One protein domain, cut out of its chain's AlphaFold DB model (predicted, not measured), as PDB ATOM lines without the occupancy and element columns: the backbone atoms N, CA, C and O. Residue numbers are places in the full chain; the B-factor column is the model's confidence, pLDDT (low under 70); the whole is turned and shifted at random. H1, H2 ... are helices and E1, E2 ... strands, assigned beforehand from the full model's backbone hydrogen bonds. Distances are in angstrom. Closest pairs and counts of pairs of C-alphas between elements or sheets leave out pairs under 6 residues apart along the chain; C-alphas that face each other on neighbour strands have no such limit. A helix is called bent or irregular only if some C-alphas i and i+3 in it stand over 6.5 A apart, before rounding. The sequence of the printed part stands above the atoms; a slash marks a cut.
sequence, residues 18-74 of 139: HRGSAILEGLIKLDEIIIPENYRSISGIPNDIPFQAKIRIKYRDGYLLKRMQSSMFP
ATOM      1  N   HIS A  18     -13.738  55.135 104.718       84.38
ATOM      2  CA  HIS A  18     -13.731  55.764 106.030       84.38
ATOM      3  C   HIS A  18     -15.149  55.824 106.586       84.38
ATOM      4  O   HIS A  18     -16.125  55.995 105.858       84.38
ATOM      5  N   ARG A  19     -15.272  55.721 107.905       88.75
ATOM      6  CA  ARG A  19     -16.538  55.961 108.596       88.75
ATOM      7  C   ARG A  19     -16.923  57.437 108.470       88.75
ATOM      8  O   ARG A  19     -16.158  58.297 108.907       88.75
ATOM      9  N   GLY A  20     -18.110  57.739 107.939       79.31
ATOM     10  CA  GLY A  20     -18.593  59.116 107.803       79.31
ATOM     11  C   GLY A  20     -18.685  59.867 109.139       79.31
ATOM     12  O   GLY A  20     -18.335  61.047 109.201       79.31
ATOM     13  N   SER A  21     -19.043  59.180 110.233       86.12
ATOM     14  CA  SER A  21     -19.128  59.783 111.575       86.12
ATOM     15  C   SER A  21     -17.794  60.337 112.091       86.12
ATOM     16  O   SER A  21     -17.789  61.280 112.877       86.12
ATOM     17  N   ALA A  22     -16.650  59.839 111.603       84.56
ATOM     18  CA  ALA A  22     -15.332  60.326 112.019       84.56
ATOM     19  C   ALA A  22     -15.100  61.808 111.658       84.56
ATOM     20  O   ALA A  22     -14.270  62.470 112.280       84.56
ATOM     21  N   ILE A  23     -15.842  62.338 110.677       82.31
ATOM     22  CA  ILE A  23     -15.853  63.773 110.369       82.31
ATOM     23  C   ILE A  23     -16.621  64.554 111.443       82.31
ATOM     24  O   ILE A  23     -16.162  65.607 111.878       82.31
ATOM     25  N   LEU A  24     -17.763  64.032 111.900       84.00
ATOM     26  CA  LEU A  24     -18.576  64.647 112.959       84.00
ATOM     27  C   LEU A  24     -17.837  64.655 114.305       84.00
ATOM     28  O   LEU A  24     -17.950  65.606 115.069       84.00
ATOM     29  N   GLU A  25     -17.041  63.619 114.560       84.19
ATOM     30  CA  GLU A  25     -16.197  63.472 115.751       84.19
ATOM     31  C   GLU A  25     -14.909  64.323 115.694       84.19
ATOM     32  O   GLU A  25     -14.129  64.338 116.645       84.19
ATOM     33  N   GLY A  26     -14.645  65.019 114.580       81.19
ATOM     34  CA  GLY A  26     -13.453  65.859 114.408       81.19
ATOM     35  C   GLY A  26     -12.137  65.085 114.242       81.19
ATOM     36  O   GLY A  26     -11.060  65.681 114.322       81.19
ATOM     37  N   LEU A  27     -12.202  63.772 113.999       82.00
ATOM     38  CA  LEU A  27     -11.034  62.919 113.734       82.00
ATOM     39  C   LEU A  27     -10.529  63.088 112.292       82.00
ATOM     40  O   LEU A  27      -9.327  63.016 112.029       82.00
ATOM     41  N   ILE A  28     -11.456  63.342 111.365       86.69
ATOM     42  CA  ILE A  28     -11.195  63.622 109.952       86.69
ATOM     43  C   ILE A  28     -11.730  65.015 109.625       86.69
ATOM     44  O   ILE A  28     -12.874  65.341 109.936       86.69
ATOM     45  N   LYS A  29     -10.930  65.840 108.950       87.56
ATOM     46  CA  LYS A  29     -11.389  67.136 108.450       87.56
ATOM     47  C   LYS A  29     -11.898  66.986 107.020       87.56
ATOM     48  O   LYS A  29     -11.152  66.555 106.143       87.56
ATOM     49  N   LEU A  30     -13.152  67.358 106.792       87.06
ATOM     50  CA  LEU A  30     -13.731  67.455 105.456       87.06
ATOM     51  C   LEU A  30     -13.188  68.697 104.742       87.06
ATOM     52  O   LEU A  30     -13.164  69.778 105.329       87.06
ATOM     53  N   ASP A  31     -12.757  68.525 103.496       88.06
ATOM     54  CA  ASP A  31     -12.338  69.621 102.620       88.06
ATOM     55  C   ASP A  31     -13.428  69.920 101.585       88.06
ATOM     56  O   ASP A  31     -13.892  71.050 101.474       88.06
ATOM     57  N   GLU A  32     -13.897  68.882 100.891       88.94
ATOM     58  CA  GLU A  32     -14.904  68.987  99.833       88.94
ATOM     59  C   GLU A  32     -15.691  67.676  99.724       88.94
ATOM     60  O   GLU A  32     -15.105  66.594  99.819       88.94
ATOM     61  N   ILE A  33     -17.004  67.757  99.502       89.75
ATOM     62  CA  ILE A  33     -17.823  66.607  99.097       89.75
ATOM     63  C   ILE A  33     -17.845  66.594  97.573       89.75
ATOM     64  O   ILE A  33     -18.193  67.590  96.951       89.75
ATOM     65  N   ILE A  34     -17.455  65.467  96.992       90.62
ATOM     66  CA  ILE A  34     -17.424  65.259  95.544       90.62
ATOM     67  C   ILE A  34     -18.728  64.612  95.095       90.62
ATOM     68  O   ILE A  34     -19.337  65.057  94.134       90.62
ATOM     69  N   ILE A  35     -19.186  63.587  95.819       89.06
ATOM     70  CA  ILE A  35     -20.439  62.896  95.514       89.06
ATOM     71  C   ILE A  35     -21.226  62.739  96.812       89.06
ATOM     72  O   ILE A  35     -20.680  62.158  97.750       89.06
ATOM     73  N   PRO A  36     -22.479  63.224  96.895       87.88
ATOM     74  CA  PRO A  36     -23.221  63.930  95.841       87.88
ATOM     75  C   PRO A  36     -22.764  65.397  95.689       87.88
ATOM     76  O   PRO A  36     -22.534  66.068  96.692       87.88
ATOM     77  N   GLU A  37     -22.721  65.918  94.456       84.69
ATOM     78  CA  GLU A  37     -22.157  67.244  94.103       84.69
ATOM     79  C   GLU A  37     -22.880  68.455  94.740       84.69
ATOM     80  O   GLU A  37     -22.341  69.557  94.808       84.69
ATOM     81  N   ASN A  38     -24.097  68.262  95.260       85.81
ATOM     82  CA  ASN A  38     -24.943  69.346  95.776       85.81
ATOM     83  C   ASN A  38     -24.775  69.634  97.276       85.81
ATOM     84  O   ASN A  38     -25.479  70.486  97.825       85.81
ATOM     85  N   TYR A  39     -23.859  68.949  97.959       86.06
ATOM     86  CA  TYR A  39     -23.673  69.115  99.398       86.06
ATOM     87  C   TYR A  39     -22.370  69.839  99.715       86.06
ATOM     88  O   TYR A  39     -21.288  69.407  99.345       86.06
ATOM     89  N   ARG A  40     -22.468  70.939 100.470       83.25
ATOM     90  CA  ARG A  40     -21.300  71.696 100.964       83.25
ATOM     91  C   ARG A  40     -20.885  71.310 102.383       83.25
ATOM     92  O   ARG A  40     -19.832  71.725 102.855       83.25
ATOM     93  N   SER A  41     -21.717  70.539 103.081       86.12
ATOM     94  CA  SER A  41     -21.471  70.087 104.446       86.12
ATOM     95  C   SER A  41     -21.985  68.668 104.656       86.12
ATOM     96  O   SER A  41     -22.993  68.254 104.081       86.12
ATOM     97  N   ILE A  42     -21.328  67.937 105.557       86.56
ATOM     98  CA  ILE A  42     -21.763  66.593 105.956       86.56
ATOM     99  C   ILE A  42     -23.149  66.602 106.617       86.56
ATOM    100  O   ILE A  42     -23.886  65.623 106.541       86.56
ATOM    101  N   SER A  43     -23.545  67.712 107.247       87.81
ATOM    102  CA  SER A  43     -24.876  67.855 107.839       87.81
ATOM    103  C   SER A  43     -25.989  67.794 106.791       87.81
ATOM    104  O   SER A  43     -27.049  67.260 107.104       87.81
ATOM    105  N   GLY A  44     -25.733  68.247 105.558       88.31
ATOM    106  CA  GLY A  44     -26.713  68.220 104.472       88.31
ATOM    107  C   GLY A  44     -26.924  66.839 103.846       88.31
ATOM    108  O   GLY A  44     -28.031  66.549 103.410       88.31
ATOM    109  N   ILE A  45     -25.905  65.973 103.831       90.00
ATOM    110  CA  ILE A  45     -25.998  64.640 103.208       90.00
ATOM    111  C   ILE A  45     -27.048  63.783 103.949       90.00
ATOM    112  O   ILE A  45     -27.009  63.742 105.179       90.00
ATOM    113  N   PRO A  46     -27.963  63.071 103.270       91.44
ATOM    114  CA  PRO A  46     -28.836  62.082 103.903       91.44
ATOM    115  C   PRO A  46     -28.071  61.061 104.761       91.44
ATOM    116  O   PRO A  46     -26.923  60.731 104.485       91.44
ATOM    117  N   ASN A  47     -28.695  60.567 105.832       90.19
ATOM    118  CA  ASN A  47     -27.989  59.761 106.830       90.19
ATOM    119  C   ASN A  47     -27.433  58.449 106.264       90.19
ATOM    120  O   ASN A  47     -26.252  58.192 106.463       90.19
ATOM    121  N   ASP A  48     -28.250  57.681 105.541       89.06
ATOM    122  CA  ASP A  48     -27.945  56.307 105.117       89.06
ATOM    123  C   ASP A  48     -27.373  56.196 103.692       89.06
ATOM    124  O   ASP A  48     -27.444  55.131 103.083       89.06
ATOM    125  N   ILE A  49     -26.787  57.273 103.153       91.88
ATOM    126  CA  ILE A  49     -26.094  57.216 101.859       91.88
ATOM    127  C   ILE A  49     -24.579  57.319 102.038       91.88
ATOM    128  O   ILE A  49     -24.108  58.137 102.838       91.88
ATOM    129  N   PRO A  50     -23.794  56.512 101.308       94.38
ATOM    130  CA  PRO A  50     -22.359  56.700 101.269       94.38
ATOM    131  C   PRO A  50     -22.045  57.952 100.436       94.38
ATOM    132  O   PRO A  50     -22.874  58.434  99.660       94.38
ATOM    133  N   PHE A  51     -20.848  58.503 100.597       93.62
ATOM    134  CA  PHE A  51     -20.427  59.702  99.871       93.62
ATOM    135  C   PHE A  51     -18.941  59.654  99.530       93.62
ATOM    136  O   PHE A  51     -18.174  58.894 100.118       93.62
ATOM    137  N   GLN A  52     -18.520  60.467  98.569       92.62
ATOM    138  CA  GLN A  52     -17.117  60.615  98.207       92.62
ATOM    139  C   GLN A  52     -16.640  62.019  98.562       92.62
ATOM    140  O   GLN A  52     -17.332  62.999  98.289       92.62
ATOM    141  N   ALA A  53     -15.464  62.129  99.176       90.81
ATOM    142  CA  ALA A  53     -14.965  63.401  99.689       90.81
ATOM    143  C   ALA A  53     -13.441  63.548  99.592       90.81
ATOM    144  O   ALA A  53     -12.686  62.578  99.692       90.81
ATOM    145  N   LYS A  54     -12.975  64.793  99.479       89.50
ATOM    146  CA  LYS A  54     -11.599  65.171  99.816       89.50
ATOM    147  C   LYS A  54     -11.522  65.414 101.318       89.50
ATOM    148  O   LYS A  54     -12.339  66.142 101.884       89.50
ATOM    149  N   ILE A  55     -10.545  64.788 101.966       86.94
ATOM    150  CA  ILE A  55     -10.393  64.823 103.421       86.94
ATOM    151  C   ILE A  55      -8.947  65.094 103.829       86.94
ATOM    152  O   ILE A  55      -8.006  64.852 103.067       86.94
ATOM    153  N   ARG A  56      -8.774  65.534 105.076       87.00
ATOM    154  CA  ARG A  56      -7.484  65.604 105.764       87.00
ATOM    155  C   ARG A  56      -7.542  64.771 107.035       87.00
ATOM    156  O   ARG A  56      -8.512  64.852 107.789       87.00
ATOM    157  N   ILE A  57      -6.503  63.988 107.278       82.19
ATOM    158  CA  ILE A  57      -6.414  63.103 108.442       82.19
ATOM    159  C   ILE A  57      -5.526  63.769 109.488       82.19
ATOM    160  O   ILE A  57      -4.485  64.335 109.151       82.19
ATOM    161  N   LYS A  58      -5.956  63.734 110.752       77.44
ATOM    162  CA  LYS A  58      -5.188  64.283 111.869       77.44
ATOM    163  C   LYS A  58      -4.036  63.342 112.238       77.44
ATOM    164  O   LYS A  58      -4.264  62.179 112.554       77.44
ATOM    165  N   TYR A  59      -2.822  63.875 112.243       75.06
ATOM    166  CA  TYR A  59      -1.607  63.248 112.761       75.06
ATOM    167  C   TYR A  59      -1.124  64.003 114.004       75.06
ATOM    168  O   TYR A  59      -1.672  65.049 114.361       75.06
ATOM    169  N   ARG A  60      -0.101  63.461 114.678       70.62
ATOM    170  CA  ARG A  60       0.450  64.006 115.931       70.62
ATOM    171  C   ARG A  60       0.771  65.506 115.847       70.62
ATOM    172  O   ARG A  60       0.461  66.229 116.787       70.62
ATOM    173  N   ASP A  61       1.288  65.954 114.703       70.81
ATOM    174  CA  ASP A  61       1.843  67.302 114.526       70.81
ATOM    175  C   ASP A  61       1.091  68.148 113.473       70.81
ATOM    176  O   ASP A  61       1.572  69.201 113.054       70.81
ATOM    177  N   GLY A  62      -0.095  67.719 113.020       74.75
ATOM    178  CA  GLY A  62      -0.868  68.471 112.026       74.75
ATOM    179  C   GLY A  62      -1.917  67.654 111.277       74.75
ATOM    180  O   GLY A  62      -2.304  66.568 111.696       74.75
ATOM    181  N   TYR A  63      -2.400  68.190 110.155       74.81
ATOM    182  CA  TYR A  63      -3.315  67.489 109.252       74.81
ATOM    183  C   TYR A  63      -2.615  67.197 107.931       74.81
ATOM    184  O   TYR A  63      -2.100  68.123 107.305       74.81
ATOM    185  N   LEU A  64      -2.668  65.944 107.484       79.50
ATOM    186  CA  LEU A  64      -2.180  65.546 106.166       79.50
ATOM    187  C   LEU A  64      -3.338  65.493 105.176       79.50
ATOM    188  O   LEU A  64      -4.365  64.856 105.436       79.50
ATOM    189  N   LEU A  65      -3.172  66.171 104.039       76.56
ATOM    190  CA  LEU A  65      -4.122  66.088 102.936       76.56
ATOM    191  C   LEU A  65      -3.997  64.719 102.268       76.56
ATOM    192  O   LEU A  65      -2.900  64.200 102.049       76.56
ATOM    193  N   LYS A  66      -5.137  64.137 101.908       78.81
ATOM    194  CA  LYS A  66      -5.167  62.917 101.111       78.81
ATOM    195  C   LYS A  66      -5.288  63.269  99.631       78.81
ATOM    196  O   LYS A  66      -6.184  64.018  99.248       78.81
ATOM    197  N   ARG A  67      -4.401  62.716  98.792       74.00
ATOM    198  CA  ARG A  67      -4.407  62.953  97.336       74.00
ATOM    199  C   ARG A  67      -5.642  62.340  96.699       74.00
ATOM    200  O   ARG A  67      -6.261  62.935  95.826       74.00
ATOM    201  N   MET A  68      -5.941  61.109  97.104       73.00
ATOM    202  CA  MET A  68      -7.035  60.344  96.531       73.00
ATOM    203  C   MET A  68      -8.334  60.639  97.259       73.00
ATOM    204  O   MET A  68      -8.383  60.703  98.490       73.00
ATOM    205  N   GLN A  69      -9.385  60.799  96.461       86.62
ATOM    206  CA  GLN A  69     -10.742  60.956  96.953       86.62
ATOM    207  C   GLN A  69     -11.098  59.761  97.842       86.62
ATOM    208  O   GLN A  69     -10.780  58.611  97.538       86.62
ATOM    209  N   SER A  70     -11.720  60.052  98.973       86.38
ATOM    210  CA  SER A  70     -12.096  59.059  99.968       86.38
ATOM    211  C   SER A  70     -13.519  58.623  99.750       86.38
ATOM    212  O   SER A  70     -14.406  59.469  99.685       86.38
ATOM    213  N   SER A  71     -13.719  57.315  99.695       92.19
ATOM    214  CA  SER A  71     -15.046  56.750  99.852       92.19
ATOM    215  C   SER A  71     -15.405  56.746 101.335       92.19
ATOM    216  O   SER A  71     -14.594  56.370 102.187       92.19
ATOM    217  N   MET A  72     -16.601  57.216 101.647       92.88
ATOM    218  CA  MET A  72     -17.094  57.395 102.999       92.88
ATOM    219  C   MET A  72     -18.376  56.586 103.156       92.88
ATOM    220  O   MET A  72     -19.333  56.769 102.403       92.88
ATOM    221  N   PHE A  73     -18.410  55.726 104.169       95.44
ATOM    222  CA  PHE A  73     -19.642  55.072 104.591       95.44
ATOM    223  C   PHE A  73     -20.645  56.103 105.129       95.44
ATOM    224  O   PHE A  73     -20.231  57.202 105.528       95.44
ATOM    225  N   PRO A  74     -21.942  55.755 105.182       95.31
ATOM    226  CA  PRO A  74     -22.972  56.682 105.621       95.31
ATOM    227  C   PRO A  74     -22.672  57.306 106.986       95.31
ATOM    228  O   PRO A  74     -22.096  56.686 107.884       95.31
TER     229      PRO A  74
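Overview. This is residues 18 to 74 of the 139 residues of the protein "EndoU nuclease-like protein" of Flavobacterium lindanitolerans (UniProt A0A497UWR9). A small, bent and twisted sheet is built along one long strand, E2, with E1 along one side of it and E3 and E4 on the other side, towards opposite ends of E2. A short helix, H1, is on this sheet, the turn between E2 and E3 makes one end of the long axis, and the long loop of residues 36 to 50 makes the other. The printed part has 57 residues, with one named helix and four named strands: along the chain H1 comes first, then the strands E1 to E4; the class is mostly strand, and the branched sheet has the antiparallel neighbour pairs E1 and E2, E2 and E3, and E2 and E4. It is compact, with a radius of gyration of the C-alphas of 10.7 A, yet elongated in outline, spanning 33 by 21 by 16 A.

Along the chain. E2, residues 51 to 59, is the longest strand, 23.1 A from C-alpha 51 at (-20.427, 59.702, 99.871) to C-alpha 59 at (-1.607, 63.248, 112.761), and it bends by 63 degrees at residue 54. E1, residues 28 to 35, is 17.2 A long and bends by 75 degrees at residue 31. E3 holds residues 62 to 65 and is 9.9 A long. E4 holds residues 70 to 73, is 9.7 A long and ends with C-alpha 73 at (-19.642, 55.072, 104.591). H1 holds residues 21 to 24 and is 5.1 A long.

Arrangement. E2 has three neighbours in staggered pairing: E4 over residues 51 to 53, E1 over 52 to 57 and E3 over 56 to 59. E1 and E2 form an antiparallel hairpin at 162 degrees, with N 34 and O 52 2.8 A apart and N 56 and O 29 2.8 A apart. E2 and E3 form a hairpin at 148 degrees, with N 59 and O 62 at 2.8 A. E1, E2 and E3 make a meander, each strand the antiparallel neighbour of the one before. E4 is antiparallel to E2, with N 70 and O 53 at 2.8 A. Residues 18 to 19 pair, parallel, with residues 72 to 73 of E4. E3 and E4 are apart. The sheet is only just strongly twisted, its C-alphas lying up to 4.4 A off the best plane. H1 is on the sheet at a height of 7.1 A over it, beside the strands and over none of them; the closest C-alphas of H1 and E1, those of Ala 22 and Ile 28, are 5.7 A apart. H1 is too short for an O i to N i+4 pair, and its one O i to N i+3 pair is within hydrogen-bond range.

Size, cuts and confidence. The two C-alphas farthest apart, those of Asp 48 and Asp 61, are 33.1 A apart. The printed part, residues 18 to 74, has no cut. The link from E1 to E2, 15 residues, is long; the links from H1 to E1, E2 to E3 and E3 to E4 are tight. The mean pLDDT of the printed part is 85.3, and no printed residue is under 70.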